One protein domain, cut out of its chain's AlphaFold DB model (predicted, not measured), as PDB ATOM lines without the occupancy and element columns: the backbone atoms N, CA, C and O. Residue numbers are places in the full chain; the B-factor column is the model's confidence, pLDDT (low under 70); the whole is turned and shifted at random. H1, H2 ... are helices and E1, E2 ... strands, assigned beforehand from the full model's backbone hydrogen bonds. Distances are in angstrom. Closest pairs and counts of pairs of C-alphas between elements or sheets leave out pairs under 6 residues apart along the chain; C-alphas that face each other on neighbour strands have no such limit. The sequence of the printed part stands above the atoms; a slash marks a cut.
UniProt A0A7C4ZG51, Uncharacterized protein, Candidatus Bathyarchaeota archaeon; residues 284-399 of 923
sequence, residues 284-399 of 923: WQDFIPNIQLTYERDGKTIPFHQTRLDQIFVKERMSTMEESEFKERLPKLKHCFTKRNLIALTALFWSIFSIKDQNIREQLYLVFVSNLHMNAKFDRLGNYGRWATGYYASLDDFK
ATOM      1  N   TRP A 284     200.576 265.702 191.464       94.19
ATOM      2  CA  TRP A 284     201.366 264.478 191.290       94.19
ATOM      3  C   TRP A 284     202.713 264.775 190.617       94.19
ATOM      4  O   TRP A 284     202.924 264.441 189.451       94.19
ATOM      5  N   GLN A 285     203.627 265.438 191.333       92.56
ATOM      6  CA  GLN A 285     204.898 265.917 190.760       92.56
ATOM      7  C   GLN A 285     205.769 264.797 190.172       92.56
ATOM      8  O   GLN A 285     206.362 264.983 189.108       92.56
ATOM      9  N   ASP A 286     205.771 263.618 190.800       93.12
ATOM     10  CA  ASP A 286     206.509 262.437 190.329       93.12
ATOM     11  C   ASP A 286     206.011 261.912 188.975       93.12
ATOM     12  O   ASP A 286     206.730 261.199 188.279       93.12
ATOM     13  N   PHE A 287     204.793 262.288 188.573       95.88
ATOM     14  CA  PHE A 287     204.183 261.883 187.311       95.88
ATOM     15  C   PHE A 287     204.312 262.946 186.210       95.88
ATOM     16  O   PHE A 287     203.729 262.800 185.134       95.88
ATOM     17  N   ILE A 288     205.085 264.012 186.443       96.25
ATOM     18  CA  ILE A 288     205.407 265.009 185.418       96.25
ATOM     19  C   ILE A 288     206.605 264.521 184.586       96.25
ATOM     20  O   ILE A 288     207.700 264.343 185.128       96.25
ATOM     21  N   PRO A 289     206.474 264.397 183.251       95.19
ATOM     22  CA  PRO A 289     207.580 264.007 182.384       95.19
ATOM     23  C   PRO A 289     208.596 265.152 182.218       95.19
ATOM     24  O   PRO A 289     208.556 265.938 181.266       95.19
ATOM     25  N   ASN A 290     209.552 265.236 183.143       94.00
ATOM     26  CA  ASN A 290     210.623 266.243 183.156       94.00
ATOM     27  C   ASN A 290     211.802 265.931 182.213       94.00
ATOM     28  O   ASN A 290     212.849 266.572 182.287       94.00
ATOM     29  N   ILE A 291     211.637 264.959 181.318       93.19
ATOM     30  CA  ILE A 291     212.688 264.486 180.416       93.19
ATOM     31  C   ILE A 291     213.088 265.590 179.444       93.19
ATOM     32  O   ILE A 291     212.231 266.212 178.810       93.19
ATOM     33  N   GLN A 292     214.396 265.813 179.334       94.88
ATOM     34  CA  GLN A 292     214.982 266.719 178.357       94.88
ATOM     35  C   GLN A 292     214.964 266.077 176.966       94.88
ATOM     36  O   GLN A 292     215.282 264.903 176.797       94.88
ATOM     37  N   LEU A 293     214.577 266.860 175.963       95.19
ATOM     38  CA  LEU A 293     214.535 266.458 174.559       95.19
ATOM     39  C   LEU A 293     215.886 266.778 173.907       95.19
ATOM     40  O   LEU A 293     215.982 267.623 173.011       95.19
ATOM     41  N   THR A 294     216.937 266.161 174.446       94.19
ATOM     42  CA  THR A 294     218.340 266.457 174.147       94.19
ATOM     43  C   THR A 294     219.197 265.190 174.058       94.19
ATOM     44  O   THR A 294     218.855 264.127 174.577       94.19
ATOM     45  N   TYR A 295     220.336 265.317 173.389       92.25
ATOM     46  CA  TYR A 295     221.444 264.378 173.396       92.25
ATOM     47  C   TYR A 295     222.523 264.838 174.367       92.25
ATOM     48  O   TYR A 295     222.800 266.031 174.475       92.25
ATOM     49  N   GLU A 296     223.187 263.872 174.991       90.12
ATOM     50  CA  GLU A 296     224.408 264.096 175.762       90.12
ATOM     51  C   GLU A 296     225.605 263.611 174.946       90.12
ATOM     52  O   GLU A 296     225.754 262.408 174.702       90.12
ATOM     53  N   ARG A 297     226.448 264.546 174.498       83.81
ATOM     54  CA  ARG A 297     227.605 264.255 173.646       83.81
ATOM     55  C   ARG A 297     228.782 265.159 173.987       83.81
ATOM     56  O   ARG A 297     228.640 266.374 174.043       83.81
ATOM     57  N   ASP A 298     229.959 264.563 174.178       84.06
ATOM     58  CA  ASP A 298     231.217 265.277 174.449       84.06
ATOM     59  C   ASP A 298     231.108 266.278 175.624       84.06
ATOM     60  O   ASP A 298     231.679 267.369 175.595       84.06
ATOM     61  N   GLY A 299     230.325 265.920 176.653       84.25
ATOM     62  CA  GLY A 299     230.048 266.770 177.818       84.25
ATOM     63  C   GLY A 299     229.124 267.963 177.539       84.25
ATOM     64  O   GLY A 299     229.055 268.876 178.359       84.25
ATOM     65  N   LYS A 300     228.446 267.985 176.385       87.88
ATOM     66  CA  LYS A 300     227.479 269.012 175.991       87.88
ATOM     67  C   LYS A 300     226.085 268.415 175.819       87.88
ATOM     68  O   LYS A 300     225.916 267.378 175.177       87.88
ATOM     69  N   THR A 301     225.100 269.165 176.294       92.38
ATOM     70  CA  THR A 301     223.679 268.907 176.068       92.38
ATOM     71  C   THR A 301     223.236 269.596 174.779       92.38
ATOM     72  O   THR A 301     223.318 270.821 174.656       92.38
ATOM     73  N   ILE A 302     222.771 268.816 173.806       92.00
ATOM     74  CA  ILE A 302     222.403 269.293 172.469       92.00
ATOM     75  C   ILE A 302     220.920 268.992 172.229       92.00
ATOM     76  O   ILE A 302     220.528 267.836 172.351       92.00
ATOM     77  N   PRO A 303     220.063 269.970 171.893       93.88
ATOM     78  CA  PRO A 303     218.663 269.699 171.572       93.88
ATOM     79  C   PRO A 303     218.486 268.694 170.434       93.88
ATOM     80  O   PRO A 303     219.291 268.643 169.508       93.88
ATOM     81  N   PHE A 304     217.403 267.918 170.481       94.06
ATOM     82  CA  PHE A 304     217.023 267.031 169.381       94.06
ATOM     83  C   PHE A 304     216.975 267.780 168.048       94.06
ATOM     84  O   PHE A 304     216.478 268.911 167.974       94.06
ATOM     85  N   HIS A 305     217.398 267.108 166.979       88.06
ATOM     86  CA  HIS A 305     217.412 267.650 165.623       88.06
ATOM     87  C   HIS A 305     216.007 268.103 165.175       88.06
ATOM     88  O   HIS A 305     215.819 269.094 164.459       88.06
ATOM     89  N   GLN A 306     214.975 267.406 165.651       87.94
ATOM     90  CA  GLN A 306     213.578 267.690 165.365       87.94
ATOM     91  C   GLN A 306     212.936 268.733 166.295       87.94
ATOM     92  O   GLN A 306     211.716 268.908 166.253       87.94
ATOM     93  N   THR A 307     213.695 269.457 167.121       91.25
ATOM     94  CA  THR A 307     213.141 270.547 167.945       91.25
ATOM     95  C   THR A 307     213.067 271.874 167.191       91.25
ATOM     96  O   THR A 307     213.852 272.172 166.287       91.25
ATOM     97  N   ARG A 308     212.075 272.701 167.537       90.31
ATOM     98  CA  ARG A 308     211.933 274.081 167.053       90.31
ATOM     99  C   ARG A 308     211.928 275.027 168.244       90.31
ATOM    100  O   ARG A 308     210.872 275.435 168.724       90.31
ATOM    101  N   LEU A 309     213.124 275.361 168.728       91.12
ATOM    102  CA  LEU A 309     213.309 276.132 169.962       91.12
ATOM    103  C   LEU A 309     212.540 277.462 169.939       91.12
ATOM    104  O   LEU A 309     211.841 277.775 170.895       91.12
ATOM    105  N   ASP A 310     212.556 278.192 168.822       88.31
ATOM    106  CA  ASP A 310     211.852 279.483 168.699       88.31
ATOM    107  C   ASP A 310     210.323 279.382 168.686       88.31
ATOM    108  O   ASP A 310     209.638 280.399 168.761       88.31
ATOM    109  N   GLN A 311     209.783 278.171 168.546       89.62
ATOM    110  CA  GLN A 311     208.356 277.885 168.674       89.62
ATOM    111  C   GLN A 311     208.015 277.331 170.056       89.62
ATOM    112  O   GLN A 311     206.925 277.577 170.560       89.62
ATOM    113  N   ILE A 312     208.934 276.597 170.687       93.06
ATOM    114  CA  ILE A 312     208.763 276.092 172.052       93.06
ATOM    115  C   ILE A 312     208.831 277.257 173.047       93.06
ATOM    116  O   ILE A 312     207.872 277.483 173.779       93.06
ATOM    117  N   PHE A 313     209.919 278.033 173.023       93.56
ATOM    118  CA  PHE A 313     210.222 279.084 173.999       93.56
ATOM    119  C   PHE A 313     209.534 280.408 173.662       93.56
ATOM    120  O   PHE A 313     210.165 281.372 173.224       93.56
ATOM    121  N   VAL A 314     208.222 280.436 173.889       91.62
ATOM    122  CA  VAL A 314     207.356 281.611 173.751       91.62
ATOM    123  C   VAL A 314     206.621 281.815 175.071       91.62
ATOM    124  O   VAL A 314     206.140 280.848 175.655       91.62
ATOM    125  N   LYS A 315     206.531 283.061 175.551       92.25
ATOM    126  CA  LYS A 315     205.754 283.366 176.761       92.25
ATOM    127  C   LYS A 315     204.288 283.012 176.527       92.25
ATOM    128  O   LYS A 315     203.731 283.340 175.483       92.25
ATOM    129  N   GLU A 316     203.637 282.378 177.485       93.62
ATOM    130  CA  GLU A 316     202.254 281.946 177.306       93.62
ATOM    131  C   GLU A 316     201.498 281.877 178.626       93.62
ATOM    132  O   GLU A 316     202.094 281.675 179.685       93.62
ATOM    133  N   ARG A 317     200.173 282.041 178.546       94.62
ATOM    134  CA  ARG A 317     199.277 281.676 179.651       94.62
ATOM    135  C   ARG A 317     199.378 280.172 179.906       94.62
ATOM    136  O   ARG A 317     199.647 279.412 178.979       94.62
ATOM    137  N   MET A 318     199.145 279.737 181.142       95.69
ATOM    138  CA  MET A 318     199.218 278.322 181.544       95.69
ATOM    139  C   MET A 318     200.519 277.635 181.086       95.69
ATOM    140  O   MET A 318     200.501 276.487 180.633       95.69
ATOM    141  N   SER A 319     201.644 278.347 181.187       94.88
ATOM    142  CA  SER A 319     202.969 277.802 180.891       94.88
ATOM    143  C   SER A 319     203.316 276.652 181.842       94.88
ATOM    144  O   SER A 319     202.969 276.666 183.023       94.88
ATOM    145  N   THR A 320     204.035 275.660 181.322       95.62
ATOM    146  CA  THR A 320     204.659 274.577 182.104       95.62
ATOM    147  C   THR A 320     206.164 274.790 182.295       95.62
ATOM    148  O   THR A 320     206.852 273.915 182.824       95.62
ATOM    149  N   MET A 321     206.678 275.927 181.813       94.75
ATOM    150  CA  MET A 321     208.079 276.327 181.907       94.75
ATOM    151  C   MET A 321     208.316 277.213 183.120       94.75
ATOM    152  O   MET A 321     207.610 278.207 183.304       94.75
ATOM    153  N   GLU A 322     209.386 276.907 183.844       92.31
ATOM    154  CA  GLU A 322     209.945 277.797 184.861       92.31
ATOM    155  C   GLU A 322     210.792 278.911 184.224       92.31
ATOM    156  O   GLU A 322     211.272 278.790 183.091       92.31
ATOM    157  N   GLU A 323     211.041 279.997 184.963       91.19
ATOM    158  CA  GLU A 323     211.836 281.127 184.458       91.19
ATOM    159  C   GLU A 323     213.282 280.722 184.114       91.19
ATOM    160  O   GLU A 323     213.847 281.197 183.124       91.19
ATOM    161  N   SER A 324     213.880 279.819 184.896       93.62
ATOM    162  CA  SER A 324     215.205 279.250 184.616       93.62
ATOM    163  C   SER A 324     215.212 278.445 183.314       93.62
ATOM    164  O   SER A 324     216.062 278.675 182.458       93.62
ATOM    165  N   GLU A 325     214.212 277.584 183.107       94.38
ATOM    166  CA  GLU A 325     214.079 276.766 181.894       94.38
ATOM    167  C   GLU A 325     213.913 277.636 180.639       94.38
ATOM    168  O   GLU A 325     214.486 277.341 179.587       94.38
ATOM    169  N   PHE A 326     213.173 278.747 180.749       92.12
ATOM    170  CA  PHE A 326     213.009 279.702 179.652       92.12
ATOM    171  C   PHE A 326     214.333 280.386 179.268       92.12
ATOM    172  O   PHE A 326     214.575 280.644 178.086       92.12
ATOM    173  N   LYS A 327     215.202 280.665 180.252       91.50
ATOM    174  CA  LYS A 327     216.538 281.250 180.040       91.50
ATOM    175  C   LYS A 327     217.519 280.237 179.444       91.50
ATOM    176  O   LYS A 327     218.260 280.590 178.532       91.50
ATOM    177  N   GLU A 328     217.497 278.995 179.924       91.50
ATOM    178  CA  GLU A 328     218.374 277.911 179.456       91.50
ATOM    179  C   GLU A 328     218.071 277.472 178.017       91.50
ATOM    180  O   GLU A 328     218.969 277.031 177.303       91.50
ATOM    181  N   ARG A 329     216.811 277.603 177.576       93.38
ATOM    182  CA  ARG A 329     216.325 277.168 176.252       93.38
ATOM    183  C   ARG A 329     216.557 275.676 175.960       93.38
ATOM    184  O   ARG A 329     216.706 275.282 174.802       93.38
ATOM    185  N   LEU A 330     216.523 274.836 176.999       93.81
ATOM    186  CA  LEU A 330     216.582 273.376 176.882       93.81
ATOM    187  C   LEU A 330     215.169 272.769 176.911       93.81
ATOM    188  O   LEU A 330     214.482 272.867 177.932       93.81
ATOM    189  N   PRO A 331     214.687 272.181 175.800       95.50
ATOM    190  CA  PRO A 331     213.311 271.710 175.710       95.50
ATOM    191  C   PRO A 331     213.095 270.465 176.577       95.50
ATOM    192  O   PRO A 331     213.893 269.530 176.546       95.50
ATOM    193  N   LYS A 332     211.983 270.427 177.314       96.38
ATOM    194  CA  LYS A 332     211.520 269.269 178.090       96.38
ATOM    195  C   LYS A 332     210.174 268.779 177.571       96.38
ATOM    196  O   LYS A 332     209.385 269.560 177.042       96.38
ATOM    197  N   LEU A 333     209.864 267.500 177.773       96.06
ATOM    198  CA  LEU A 333     208.602 266.915 177.309       96.06
ATOM    199  C   LEU A 333     207.373 267.640 177.890       96.06
ATOM    200  O   LEU A 333     206.440 267.948 177.147       96.06
ATOM    201  N   LYS A 334     207.399 268.024 179.175       96.50
ATOM    202  CA  LYS A 334     206.327 268.826 179.801       96.50
ATOM    203  C   LYS A 334     206.014 270.143 179.070       96.50
ATOM    204  O   LYS A 334     204.880 270.614 179.121       96.50
ATOM    205  N   HIS A 335     206.979 270.727 178.349       96.06
ATOM    206  CA  HIS A 335     206.799 271.983 177.603       96.06
ATOM    207  C   HIS A 335     205.837 271.839 176.421       96.06
ATOM    208  O   HIS A 335     205.275 272.825 175.947       96.06
ATOM    209  N   CYS A 336     205.602 270.608 175.968       94.94
ATOM    210  CA  CYS A 336     204.687 270.300 174.876       94.94
ATOM    211  C   CYS A 336     203.208 270.343 175.290       94.94
ATOM    212  O   CYS A 336     202.353 270.166 174.430       94.94
ATOM    213  N   PHE A 337     202.894 270.598 176.564       96.38
ATOM    214  CA  PHE A 337     201.533 270.620 177.109       96.38
ATOM    215  C   PHE A 337     201.235 271.955 177.792       96.38
ATOM    216  O   PHE A 337     202.148 272.629 178.272       96.38
ATOM    217  N   THR A 338     199.971 272.376 177.802       97.25
ATOM    218  CA  THR A 338     199.520 273.478 178.672       97.25
ATOM    219  C   THR A 338     199.483 272.985 180.120       97.25
ATOM    220  O   THR A 338     199.363 271.781 180.356       97.25
ATOM    221  N   LYS A 339     199.536 273.887 181.105       97.56
ATOM    222  CA  LYS A 339     199.390 273.528 182.528       97.56
ATOM    223  C   LYS A 339     198.086 272.763 182.784       97.56
ATOM    224  O   LYS A 339     198.109 271.746 183.472       97.56
ATOM    225  N   ARG A 340     196.987 273.166 182.127       97.75
ATOM    226  CA  ARG A 340     195.707 272.437 182.136       97.75
ATOM    227  C   ARG A 340     195.862 270.991 181.648       97.75
ATOM    228  O   ARG A 340     195.506 270.069 182.378       97.75
ATOM    229  N   ASN A 341     196.387 270.781 180.432       97.06
ATOM    230  CA  ASN A 341     196.579 269.431 179.890       97.06
ATOM    231  C   ASN A 341     197.505 268.601 180.780       97.06
ATOM    232  O   ASN A 341     197.218 267.435 181.024       97.06
ATOM    233  N   LEU A 342     198.604 269.191 181.252       97.88
ATOM    234  CA  LEU A 342     199.607 268.487 182.036       97.88
ATOM    235  C   LEU A 342     199.019 267.964 183.351       97.88
ATOM    236  O   LEU A 342     199.186 266.786 183.642       97.88
ATOM    237  N   ILE A 343     198.265 268.785 184.093       98.00
ATOM    238  CA  ILE A 343     197.613 268.339 185.335       98.00
ATOM    239  C   ILE A 343     196.614 267.209 185.043       98.00
ATOM    240  O   ILE A 343     196.692 266.150 185.665       98.00
ATOM    241  N   ALA A 344     195.740 267.374 184.045       98.19
ATOM    242  CA  ALA A 344     194.767 266.345 183.671       98.19
ATOM    243  C   ALA A 344     195.428 265.018 183.239       98.19
ATOM    244  O   ALA A 344     194.975 263.942 183.629       98.19
ATOM    245  N   LEU A 345     196.522 265.079 182.472       98.44
ATOM    246  CA  LEU A 345     197.282 263.899 182.049       98.44
ATOM    247  C   LEU A 345     198.004 263.227 183.223       98.44
ATOM    248  O   LEU A 345     198.008 262.003 183.292       98.44
ATOM    249  N   THR A 346     198.571 263.996 184.161       97.94
ATOM    250  CA  THR A 346     199.223 263.438 185.362       97.94
ATOM    251  C   THR A 346     198.225 262.720 186.270       97.94
ATOM    252  O   THR A 346     198.521 261.621 186.731       97.94
ATOM    253  N   ALA A 347     197.015 263.272 186.441       97.88
ATOM    254  CA  ALA A 347     195.927 262.643 187.190       97.88
ATOM    255  C   ALA A 347     195.554 261.282 186.593       97.88
ATOM    256  O   ALA A 347     195.494 260.259 187.279       97.88
ATOM    257  N   LEU A 348     195.349 261.267 185.276       98.12
ATOM    258  CA  LEU A 348     195.010 260.062 184.540       98.12
ATOM    259  C   LEU A 348     196.130 259.018 184.611       98.12
ATOM    260  O   LEU A 348     195.864 257.843 184.860       98.12
ATOM    261  N   PHE A 349     197.380 259.438 184.412       98.44
ATOM    262  CA  PHE A 349     198.524 258.534 184.445       98.44
ATOM    263  C   PHE A 349     198.742 257.944 185.845       98.44
ATOM    264  O   PHE A 349     198.995 256.746 185.948       98.44
ATOM    265  N   TRP A 350     198.568 258.727 186.916       98.19
ATOM    266  CA  TRP A 350     198.570 258.235 188.302       98.19
ATOM    267  C   TRP A 350     197.475 257.183 188.543       98.19
ATOM    268  O   TRP A 350     197.722 256.135 189.149       98.19
ATOM    269  N   SER A 351     196.270 257.418 188.017       98.50
ATOM    270  CA  SER A 351     195.160 256.470 188.145       98.50
ATOM    271  C   SER A 351     195.445 255.146 187.426       98.50
ATOM    272  O   SER A 351     195.245 254.075 188.001       98.50
ATOM    273  N   ILE A 352     196.015 255.203 186.215       98.56
ATOM    274  CA  ILE A 352     196.483 254.013 185.484       98.56
ATOM    275  C   ILE A 352     197.627 253.327 186.241       98.56
ATOM    276  O   ILE A 352     197.629 252.105 186.383       98.56
ATOM    277  N   PHE A 353     198.585 254.099 186.763       98.38
ATOM    278  CA  PHE A 353     199.705 253.587 187.554       98.38
ATOM    279  C   PHE A 353     199.238 252.770 188.769       98.38
ATOM    280  O   PHE A 353     199.861 251.772 189.129       98.38
ATOM    281  N   SER A 354     198.099 253.151 189.348       97.56
ATOM    282  CA  SER A 354     197.497 252.499 190.515       97.56
ATOM    283  C   SER A 354     196.884 251.117 190.233       97.56
ATOM    284  O   SER A 354     196.488 250.422 191.173       97.56
ATOM    285  N   ILE A 355     196.814 250.687 188.968       98.31
ATOM    286  CA  ILE A 355     196.389 249.332 188.600       98.31
ATOM    287  C   ILE A 355     197.486 248.328 188.971       98.31
ATOM    288  O   ILE A 355     198.645 248.456 188.566       98.31
ATOM    289  N   LYS A 356     197.113 247.320 189.769       96.50
ATOM    290  CA  LYS A 356     198.053 246.350 190.355       96.50
ATOM    291  C   LYS A 356     198.589 245.345 189.340       96.50
ATOM    292  O   LYS A 356     199.776 245.031 189.370       96.50
ATOM    293  N   ASP A 357     197.724 244.831 188.467       97.44
ATOM    294  CA  ASP A 357     198.134 243.895 187.422       97.44
ATOM    295  C   ASP A 357     198.931 244.643 186.347       97.44
ATOM    296  O   ASP A 357     198.402 245.514 185.654       97.44
ATOM    297  N   GLN A 358     200.213 244.301 186.206       96.44
ATOM    298  CA  GLN A 358     201.102 244.974 185.264       96.44
ATOM    299  C   GLN A 358     200.664 244.790 183.800       96.44
ATOM    300  O   GLN A 358     200.802 245.721 183.012       96.44
ATOM    301  N   ASN A 359     200.131 243.627 183.412       96.38
ATOM    302  CA  ASN A 359     199.713 243.388 182.028       96.38
ATOM    303  C   ASN A 359     198.464 244.202 181.675       96.38
ATOM    304  O   ASN A 359     198.396 244.759 180.578       96.38
ATOM    305  N   ILE A 360     197.503 244.311 182.600       98.00
ATOM    306  CA  ILE A 360     196.322 245.172 182.439       98.00
ATOM    307  C   ILE A 360     196.723 246.648 182.460       98.00
ATOM    308  O   ILE A 360     196.289 247.416 181.598       98.00
ATOM    309  N   ARG A 361     197.612 247.049 183.376       98.38
ATOM    310  CA  ARG A 361     198.159 248.410 183.423       98.38
ATOM    311  C   ARG A 361     198.835 248.803 182.109       98.38
ATOM    312  O   ARG A 361     198.594 249.892 181.597       98.38
ATOM    313  N   GLU A 362     199.621 247.910 181.516       97.75
ATOM    314  CA  GLU A 362     200.250 248.133 180.210       97.75
ATOM    315  C   GLU A 362     199.231 248.248 179.063       97.75
ATOM    316  O   GLU A 362     199.449 249.040 178.144       97.75
ATOM    317  N   GLN A 363     198.084 247.556 179.132       97.50
ATOM    318  CA  GLN A 363     196.984 247.794 178.185       97.50
ATOM    319  C   GLN A 363     196.385 249.194 178.351       97.50
ATOM    320  O   GLN A 363     196.052 249.850 177.369       97.50
ATOM    321  N   LEU A 364     196.265 249.689 179.579       98.25
ATOM    322  CA  LEU A 364     195.773 251.042 179.831       98.25
ATOM    323  C   LEU A 364     196.798 252.108 179.422       98.25
ATOM    324  O   LEU A 364     196.414 253.154 178.901       98.25
ATOM    325  N   TYR A 365     198.099 251.826 179.532       98.31
ATOM    326  CA  TYR A 365     199.132 252.648 178.900       98.31
ATOM    327  C   TYR A 365     199.005 252.665 177.377       98.31
ATOM    328  O   TYR A 365     199.170 253.724 176.773       98.31
ATOM    329  N   LEU A 366     198.651 251.536 176.753       96.19
ATOM    330  CA  LEU A 366     198.390 251.463 175.314       96.19
ATOM    331  C   LEU A 366     197.207 252.371 174.916       96.19
ATOM    332  O   LEU A 366     197.272 253.063 173.898       96.19
ATOM    333  N   VAL A 367     196.165 252.439 175.752       96.69
ATOM    334  CA  VAL A 367     195.042 253.384 175.601       96.69
ATOM    335  C   VAL A 367     195.495 254.835 175.795       96.69
ATOM    336  O   VAL A 367     195.128 255.696 174.999       96.69
ATOM    337  N   PHE A 368     196.316 255.114 176.810       96.94
ATOM    338  CA  PHE A 368     196.828 256.455 177.099       96.94
ATOM    339  C   PHE A 368     197.650 257.023 175.931       96.94
ATOM    340  O   PHE A 368     197.426 258.157 175.504       96.94
ATOM    341  N   VAL A 369     198.576 256.237 175.368       95.19
ATOM    342  CA  VAL A 369     199.478 256.713 174.304       95.19
ATOM    343  C   VAL A 369     198.813 256.831 172.930       95.19
ATOM    344  O   VAL A 369     199.285 257.621 172.109       95.19
ATOM    345  N   SER A 370     197.713 256.114 172.658       92.00
ATOM    346  CA  SER A 370     197.108 256.043 171.312       92.00
ATOM    347  C   SER A 370     196.668 257.408 170.761       92.00
ATOM    348  O   SER A 370     196.832 257.671 169.563       92.00
ATOM    349  N   ASN A 371     196.204 258.301 171.643       90.62
ATOM    350  CA  ASN A 371     195.808 259.678 171.324       90.62
ATOM    351  C   ASN A 371     196.556 260.751 172.141       90.62
ATOM    352  O   ASN A 371     196.190 261.925 172.097       90.62
ATOM    353  N   LEU A 372     197.642 260.406 172.842       93.25
ATOM    354  CA  LEU A 372     198.404 261.363 173.660       93.25
ATOM    355  C   LEU A 372     198.902 262.581 172.864       93.25
ATOM    356  O   LEU A 372     198.813 263.710 173.340       93.25
ATOM    357  N   HIS A 373     199.384 262.368 171.637       90.00
ATOM    358  CA  HIS A 373     199.911 263.430 170.772       90.00
ATOM    359  C   HIS A 373     198.857 264.477 170.381       90.00
ATOM    360  O   HIS A 373     199.220 265.602 170.048       90.00
ATOM    361  N   MET A 374     197.565 264.136 170.460       90.00
ATOM    362  CA  MET A 374     196.467 265.081 170.245       90.00
ATOM    363  C   MET A 374     196.321 266.062 171.416       90.00
ATOM    364  O   MET A 374     195.752 267.131 171.250       90.00
ATOM    365  N   ASN A 375     196.847 265.746 172.600       93.06
ATOM    366  CA  ASN A 375     196.834 266.654 173.753       93.06
ATOM    367  C   ASN A 375     198.062 267.574 173.802       93.06
ATOM    368  O   ASN A 375     198.128 268.458 174.649       93.06
ATOM    369  N   ALA A 376     199.049 267.363 172.931       92.44
ATOM    370  CA  ALA A 376     200.216 268.229 172.849       92.44
ATOM    371  C   ALA A 376     199.933 269.466 171.987       92.44
ATOM    372  O   ALA A 376     199.092 269.447 171.087       92.44
ATOM    373  N   LYS A 377     200.748 270.510 172.161       92.19
ATOM    374  CA  LYS A 377     200.776 271.754 171.363       92.19
ATOM    375  C   LYS A 377     201.198 271.543 169.893       92.19
ATOM    376  O   LYS A 377     201.608 272.483 169.216       92.19
ATOM    377  N   PHE A 378     201.138 270.302 169.410       84.75
ATOM    378  CA  PHE A 378     201.451 269.879 168.046       84.75
ATOM    379  C   PHE A 378     200.207 269.835 167.156       84.75
ATOM    380  O   PHE A 378     200.339 269.808 165.932       84.75
ATOM    381  N   ASP A 379     199.016 269.749 167.757       83.06
ATOM    382  CA  ASP A 379     197.763 269.600 167.022       83.06
ATOM    383  C   ASP A 379     197.199 270.962 166.597       83.06
ATOM    384  O   ASP A 379     197.350 271.955 167.304       83.06
ATOM    385  N   ARG A 380     196.539 271.023 165.440       76.19
ATOM    386  CA  ARG A 380     195.967 272.257 164.864       76.19
ATOM    387  C   ARG A 380     194.608 271.991 164.223       76.19
ATOM    388  O   ARG A 380     194.195 270.845 164.060       76.19
ATOM    389  N   LEU A 381     193.902 273.047 163.827       69.56
ATOM    390  CA  LEU A 381     192.614 272.924 163.138       69.56
ATOM    391  C   LEU A 381     192.756 272.280 161.754       69.56
ATOM    392  O   LEU A 381     193.203 272.917 160.806       69.56
ATOM    393  N   GLY A 382     192.325 271.028 161.629       62.25
ATOM    394  CA  GLY A 382     192.237 270.300 160.364       62.25
ATOM    395  C   GLY A 382     192.570 268.822 160.538       62.25
ATOM    396  O   GLY A 382     193.159 268.419 161.537       62.25
ATOM    397  N   ASN A 383     192.194 267.991 159.565       55.31
ATOM    398  CA  ASN A 383     192.494 266.562 159.613       55.31
ATOM    399  C   ASN A 383     193.869 266.284 158.989       55.31
ATOM    400  O   ASN A 383     193.972 265.826 157.854       55.31
ATOM    401  N   TYR A 384     194.935 266.634 159.711       55.50
ATOM    402  CA  TYR A 384     196.315 266.440 159.243       55.50
ATOM    403  C   TYR A 384     196.889 265.057 159.596       55.50
ATOM    404  O   TYR A 384     198.040 264.766 159.272       55.50
ATOM    405  N   GLY A 385     196.083 264.187 160.213       55.78
ATOM    406  CA  GLY A 385     196.503 262.879 160.707       55.78
ATOM    407  C   GLY A 385     197.290 262.948 162.022       55.78
ATOM    408  O   GLY A 385     197.585 264.020 162.547       55.78
ATOM    409  N   ARG A 386     197.639 261.772 162.554       63.00
ATOM    410  CA  ARG A 386     198.337 261.593 163.838       63.00
ATOM    411  C   ARG A 386     199.758 262.169 163.789       63.00
ATOM    412  O   ARG A 386     200.607 261.619 163.077       63.00
ATOM    413  N   TRP A 387     199.989 263.271 164.512       71.31
ATOM    414  CA  TRP A 387     201.246 264.040 164.605       71.31
ATOM    415  C   TRP A 387     201.956 264.204 163.250       71.31
ATOM    416  O   TRP A 387     203.009 263.626 162.977       71.31
ATOM    417  N   ALA A 388     201.321 264.972 162.363       57.47
ATOM    418  CA  ALA A 388     201.689 265.079 160.953       57.47
ATOM    419  C   ALA A 388     203.137 265.533 160.701       57.47
ATOM    420  O   ALA A 388     203.759 265.077 159.749       57.47
ATOM    421  N   THR A 389     203.656 266.445 161.524       62.72
ATOM    422  CA  THR A 389     204.895 267.188 161.254       62.72
ATOM    423  C   THR A 389     206.160 266.427 161.639       62.72
ATOM    424  O   THR A 389     207.164 266.551 160.941       62.72
ATOM    425  N   GLY A 390     206.115 265.627 162.709       70.88
ATOM    426  CA  GLY A 390     207.290 264.887 163.160       70.88
ATOM    427  C   GLY A 390     208.378 265.732 163.794       70.88
ATOM    428  O   GLY A 390     209.558 265.458 163.592       70.88
ATOM    429  N   TYR A 391     207.976 266.807 164.470       82.25
ATOM    430  CA  TYR A 391     208.869 267.722 165.163       82.25
ATOM    431  C   TYR A 391     208.258 268.147 166.493       82.25
ATOM    432  O   TYR A 391     207.034 268.270 166.611       82.25
ATOM    433  N   TYR A 392     209.125 268.447 167.455       89.00
ATOM    434  CA  TYR A 392     208.759 269.080 168.714       89.00
ATOM    435  C   TYR A 392     208.659 270.585 168.494       89.00
ATOM    436  O   TYR A 392     209.661 271.303 168.449       89.00
ATOM    437  N   ALA A 393     207.431 271.052 168.315       86.00
ATOM    438  CA  ALA A 393     207.112 272.444 168.060       86.00
ATOM    439  C   ALA A 393     205.790 272.783 168.733       86.00
ATOM    440  O   ALA A 393     204.803 272.101 168.495       86.00
ATOM    441  N   SER A 394     205.742 273.851 169.525       86.38
ATOM    442  CA  SER A 394     204.450 274.404 169.927       86.38
ATOM    443  C   SER A 394     203.948 275.274 168.779       86.38
ATOM    444  O   SER A 394     204.528 276.328 168.512       86.38
ATOM    445  N   LEU A 395     202.953 274.778 168.040       84.81
ATOM    446  CA  LEU A 395     202.434 275.469 166.863       84.81
ATOM    447  C   LEU A 395     201.884 276.845 167.242       84.81
ATOM    448  O   LEU A 395     201.463 277.079 168.373       84.81
ATOM    449  N   ASP A 396     201.900 277.761 166.277       83.88
ATOM    450  CA  ASP A 396     201.508 279.145 166.529       83.88
ATOM    451  C   ASP A 396     199.985 279.286 166.771       83.88
ATOM    452  O   ASP A 396     199.553 280.220 167.441       83.88
ATOM    453  N   ASP A 397     199.181 278.338 166.283       83.88
ATOM    454  CA  ASP A 397     197.719 278.273 166.395       83.88
ATOM    455  C   ASP A 397     197.232 276.865 166.802       83.88
ATOM    456  O   ASP A 397     196.434 276.216 166.117       83.88
ATOM    457  N   PHE A 398     197.771 276.340 167.907       89.69
ATOM    458  CA  PHE A 398     197.481 274.968 168.322       89.69
ATOM    459  C   PHE A 398     196.071 274.788 168.912       89.69
ATOM    460  O   PHE A 398     195.455 275.696 169.478       89.69
ATOM    461  N   LYS A 399     195.571 273.558 168.794       91.50
ATOM    462  CA  LYS A 399     194.318 273.095 169.385       91.50
ATOM    463  C   LYS A 399     194.621 272.334 170.674       91.50
ATOM    464  O   LYS A 399     195.155 271.231 170.644       91.50
TER     465      LYS A 399
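What this domain is: This is residues 284 to 399 of the 923 residues of an uncharacterized protein of Candidatus Bathyarchaeota archaeon (UniProt A0A7C4ZG51). Two helices, H4 and H5, make a narrow V at one end of the domain, and H6 turns back from H5 towards the beginning of H4. At the other end of the domain lie a small strand hairpin, E1 and E2, and the short helices H1 and H2, separate from each other; the short helix H3 is nearest the middle, and a long loop stretch, residues 376 to 399, follows H6. The printed part has 116 residues, under half of them in named elements, in the order E1 E2 H1 H2 H3 H4 H5 H6; the two-stranded sheet is antiparallel and the class is mostly helix. The whole is compact, with a radius of gyration of the C-alphas of 15.3 A and spans of 41 by 39 by 27 A.

How they stand to each other: E1, residues 294 to 297, and E2, residues 300 to 303, form an antiparallel hairpin at 150 degrees, with N 295 and O 302 2.7 A apart, within hydrogen-bond range. H1, residues 309 to 312, is close but not clearly touching to H3, residues 333 to 336, the closest C-alphas being those of Ile 312 and His 335, 7.2 A. H2, residues 323 to 328, is apart from both. H4, residues 339 to 353, touches H5, residues 358 to 370, with residues 349 to 353 alone: a helical hairpin at a shallow tilt of 25 degrees, opposite ways, closest at C-alphas Ile 352 and Arg 361, 6.2 A. H6, residues 372 to 375, is close but not clearly touching to H4, C-alphas Asn 375 and Asn 341 being 6.7 A apart. Every O i to N i+4 pair is within hydrogen-bond range in H2, H4 and H5; H1, H3 and H6 are too short for one.

Where its parts are: E1 begins at C-alpha 294 (218.340, 266.457, 174.147). H4 is 20.6 A long and H5 18.3 A. H6 ends at C-alpha 375 (196.834, 266.654, 173.753).

The domain as a whole: The C-alphas of Asp 310 and Asp 357 are farthest apart, 42.5 A. The printed part has no cut, and no link is long. Residues 376 to 399 hold no named element; residues 381 to 386 and 388 to 389 have pLDDT under 70.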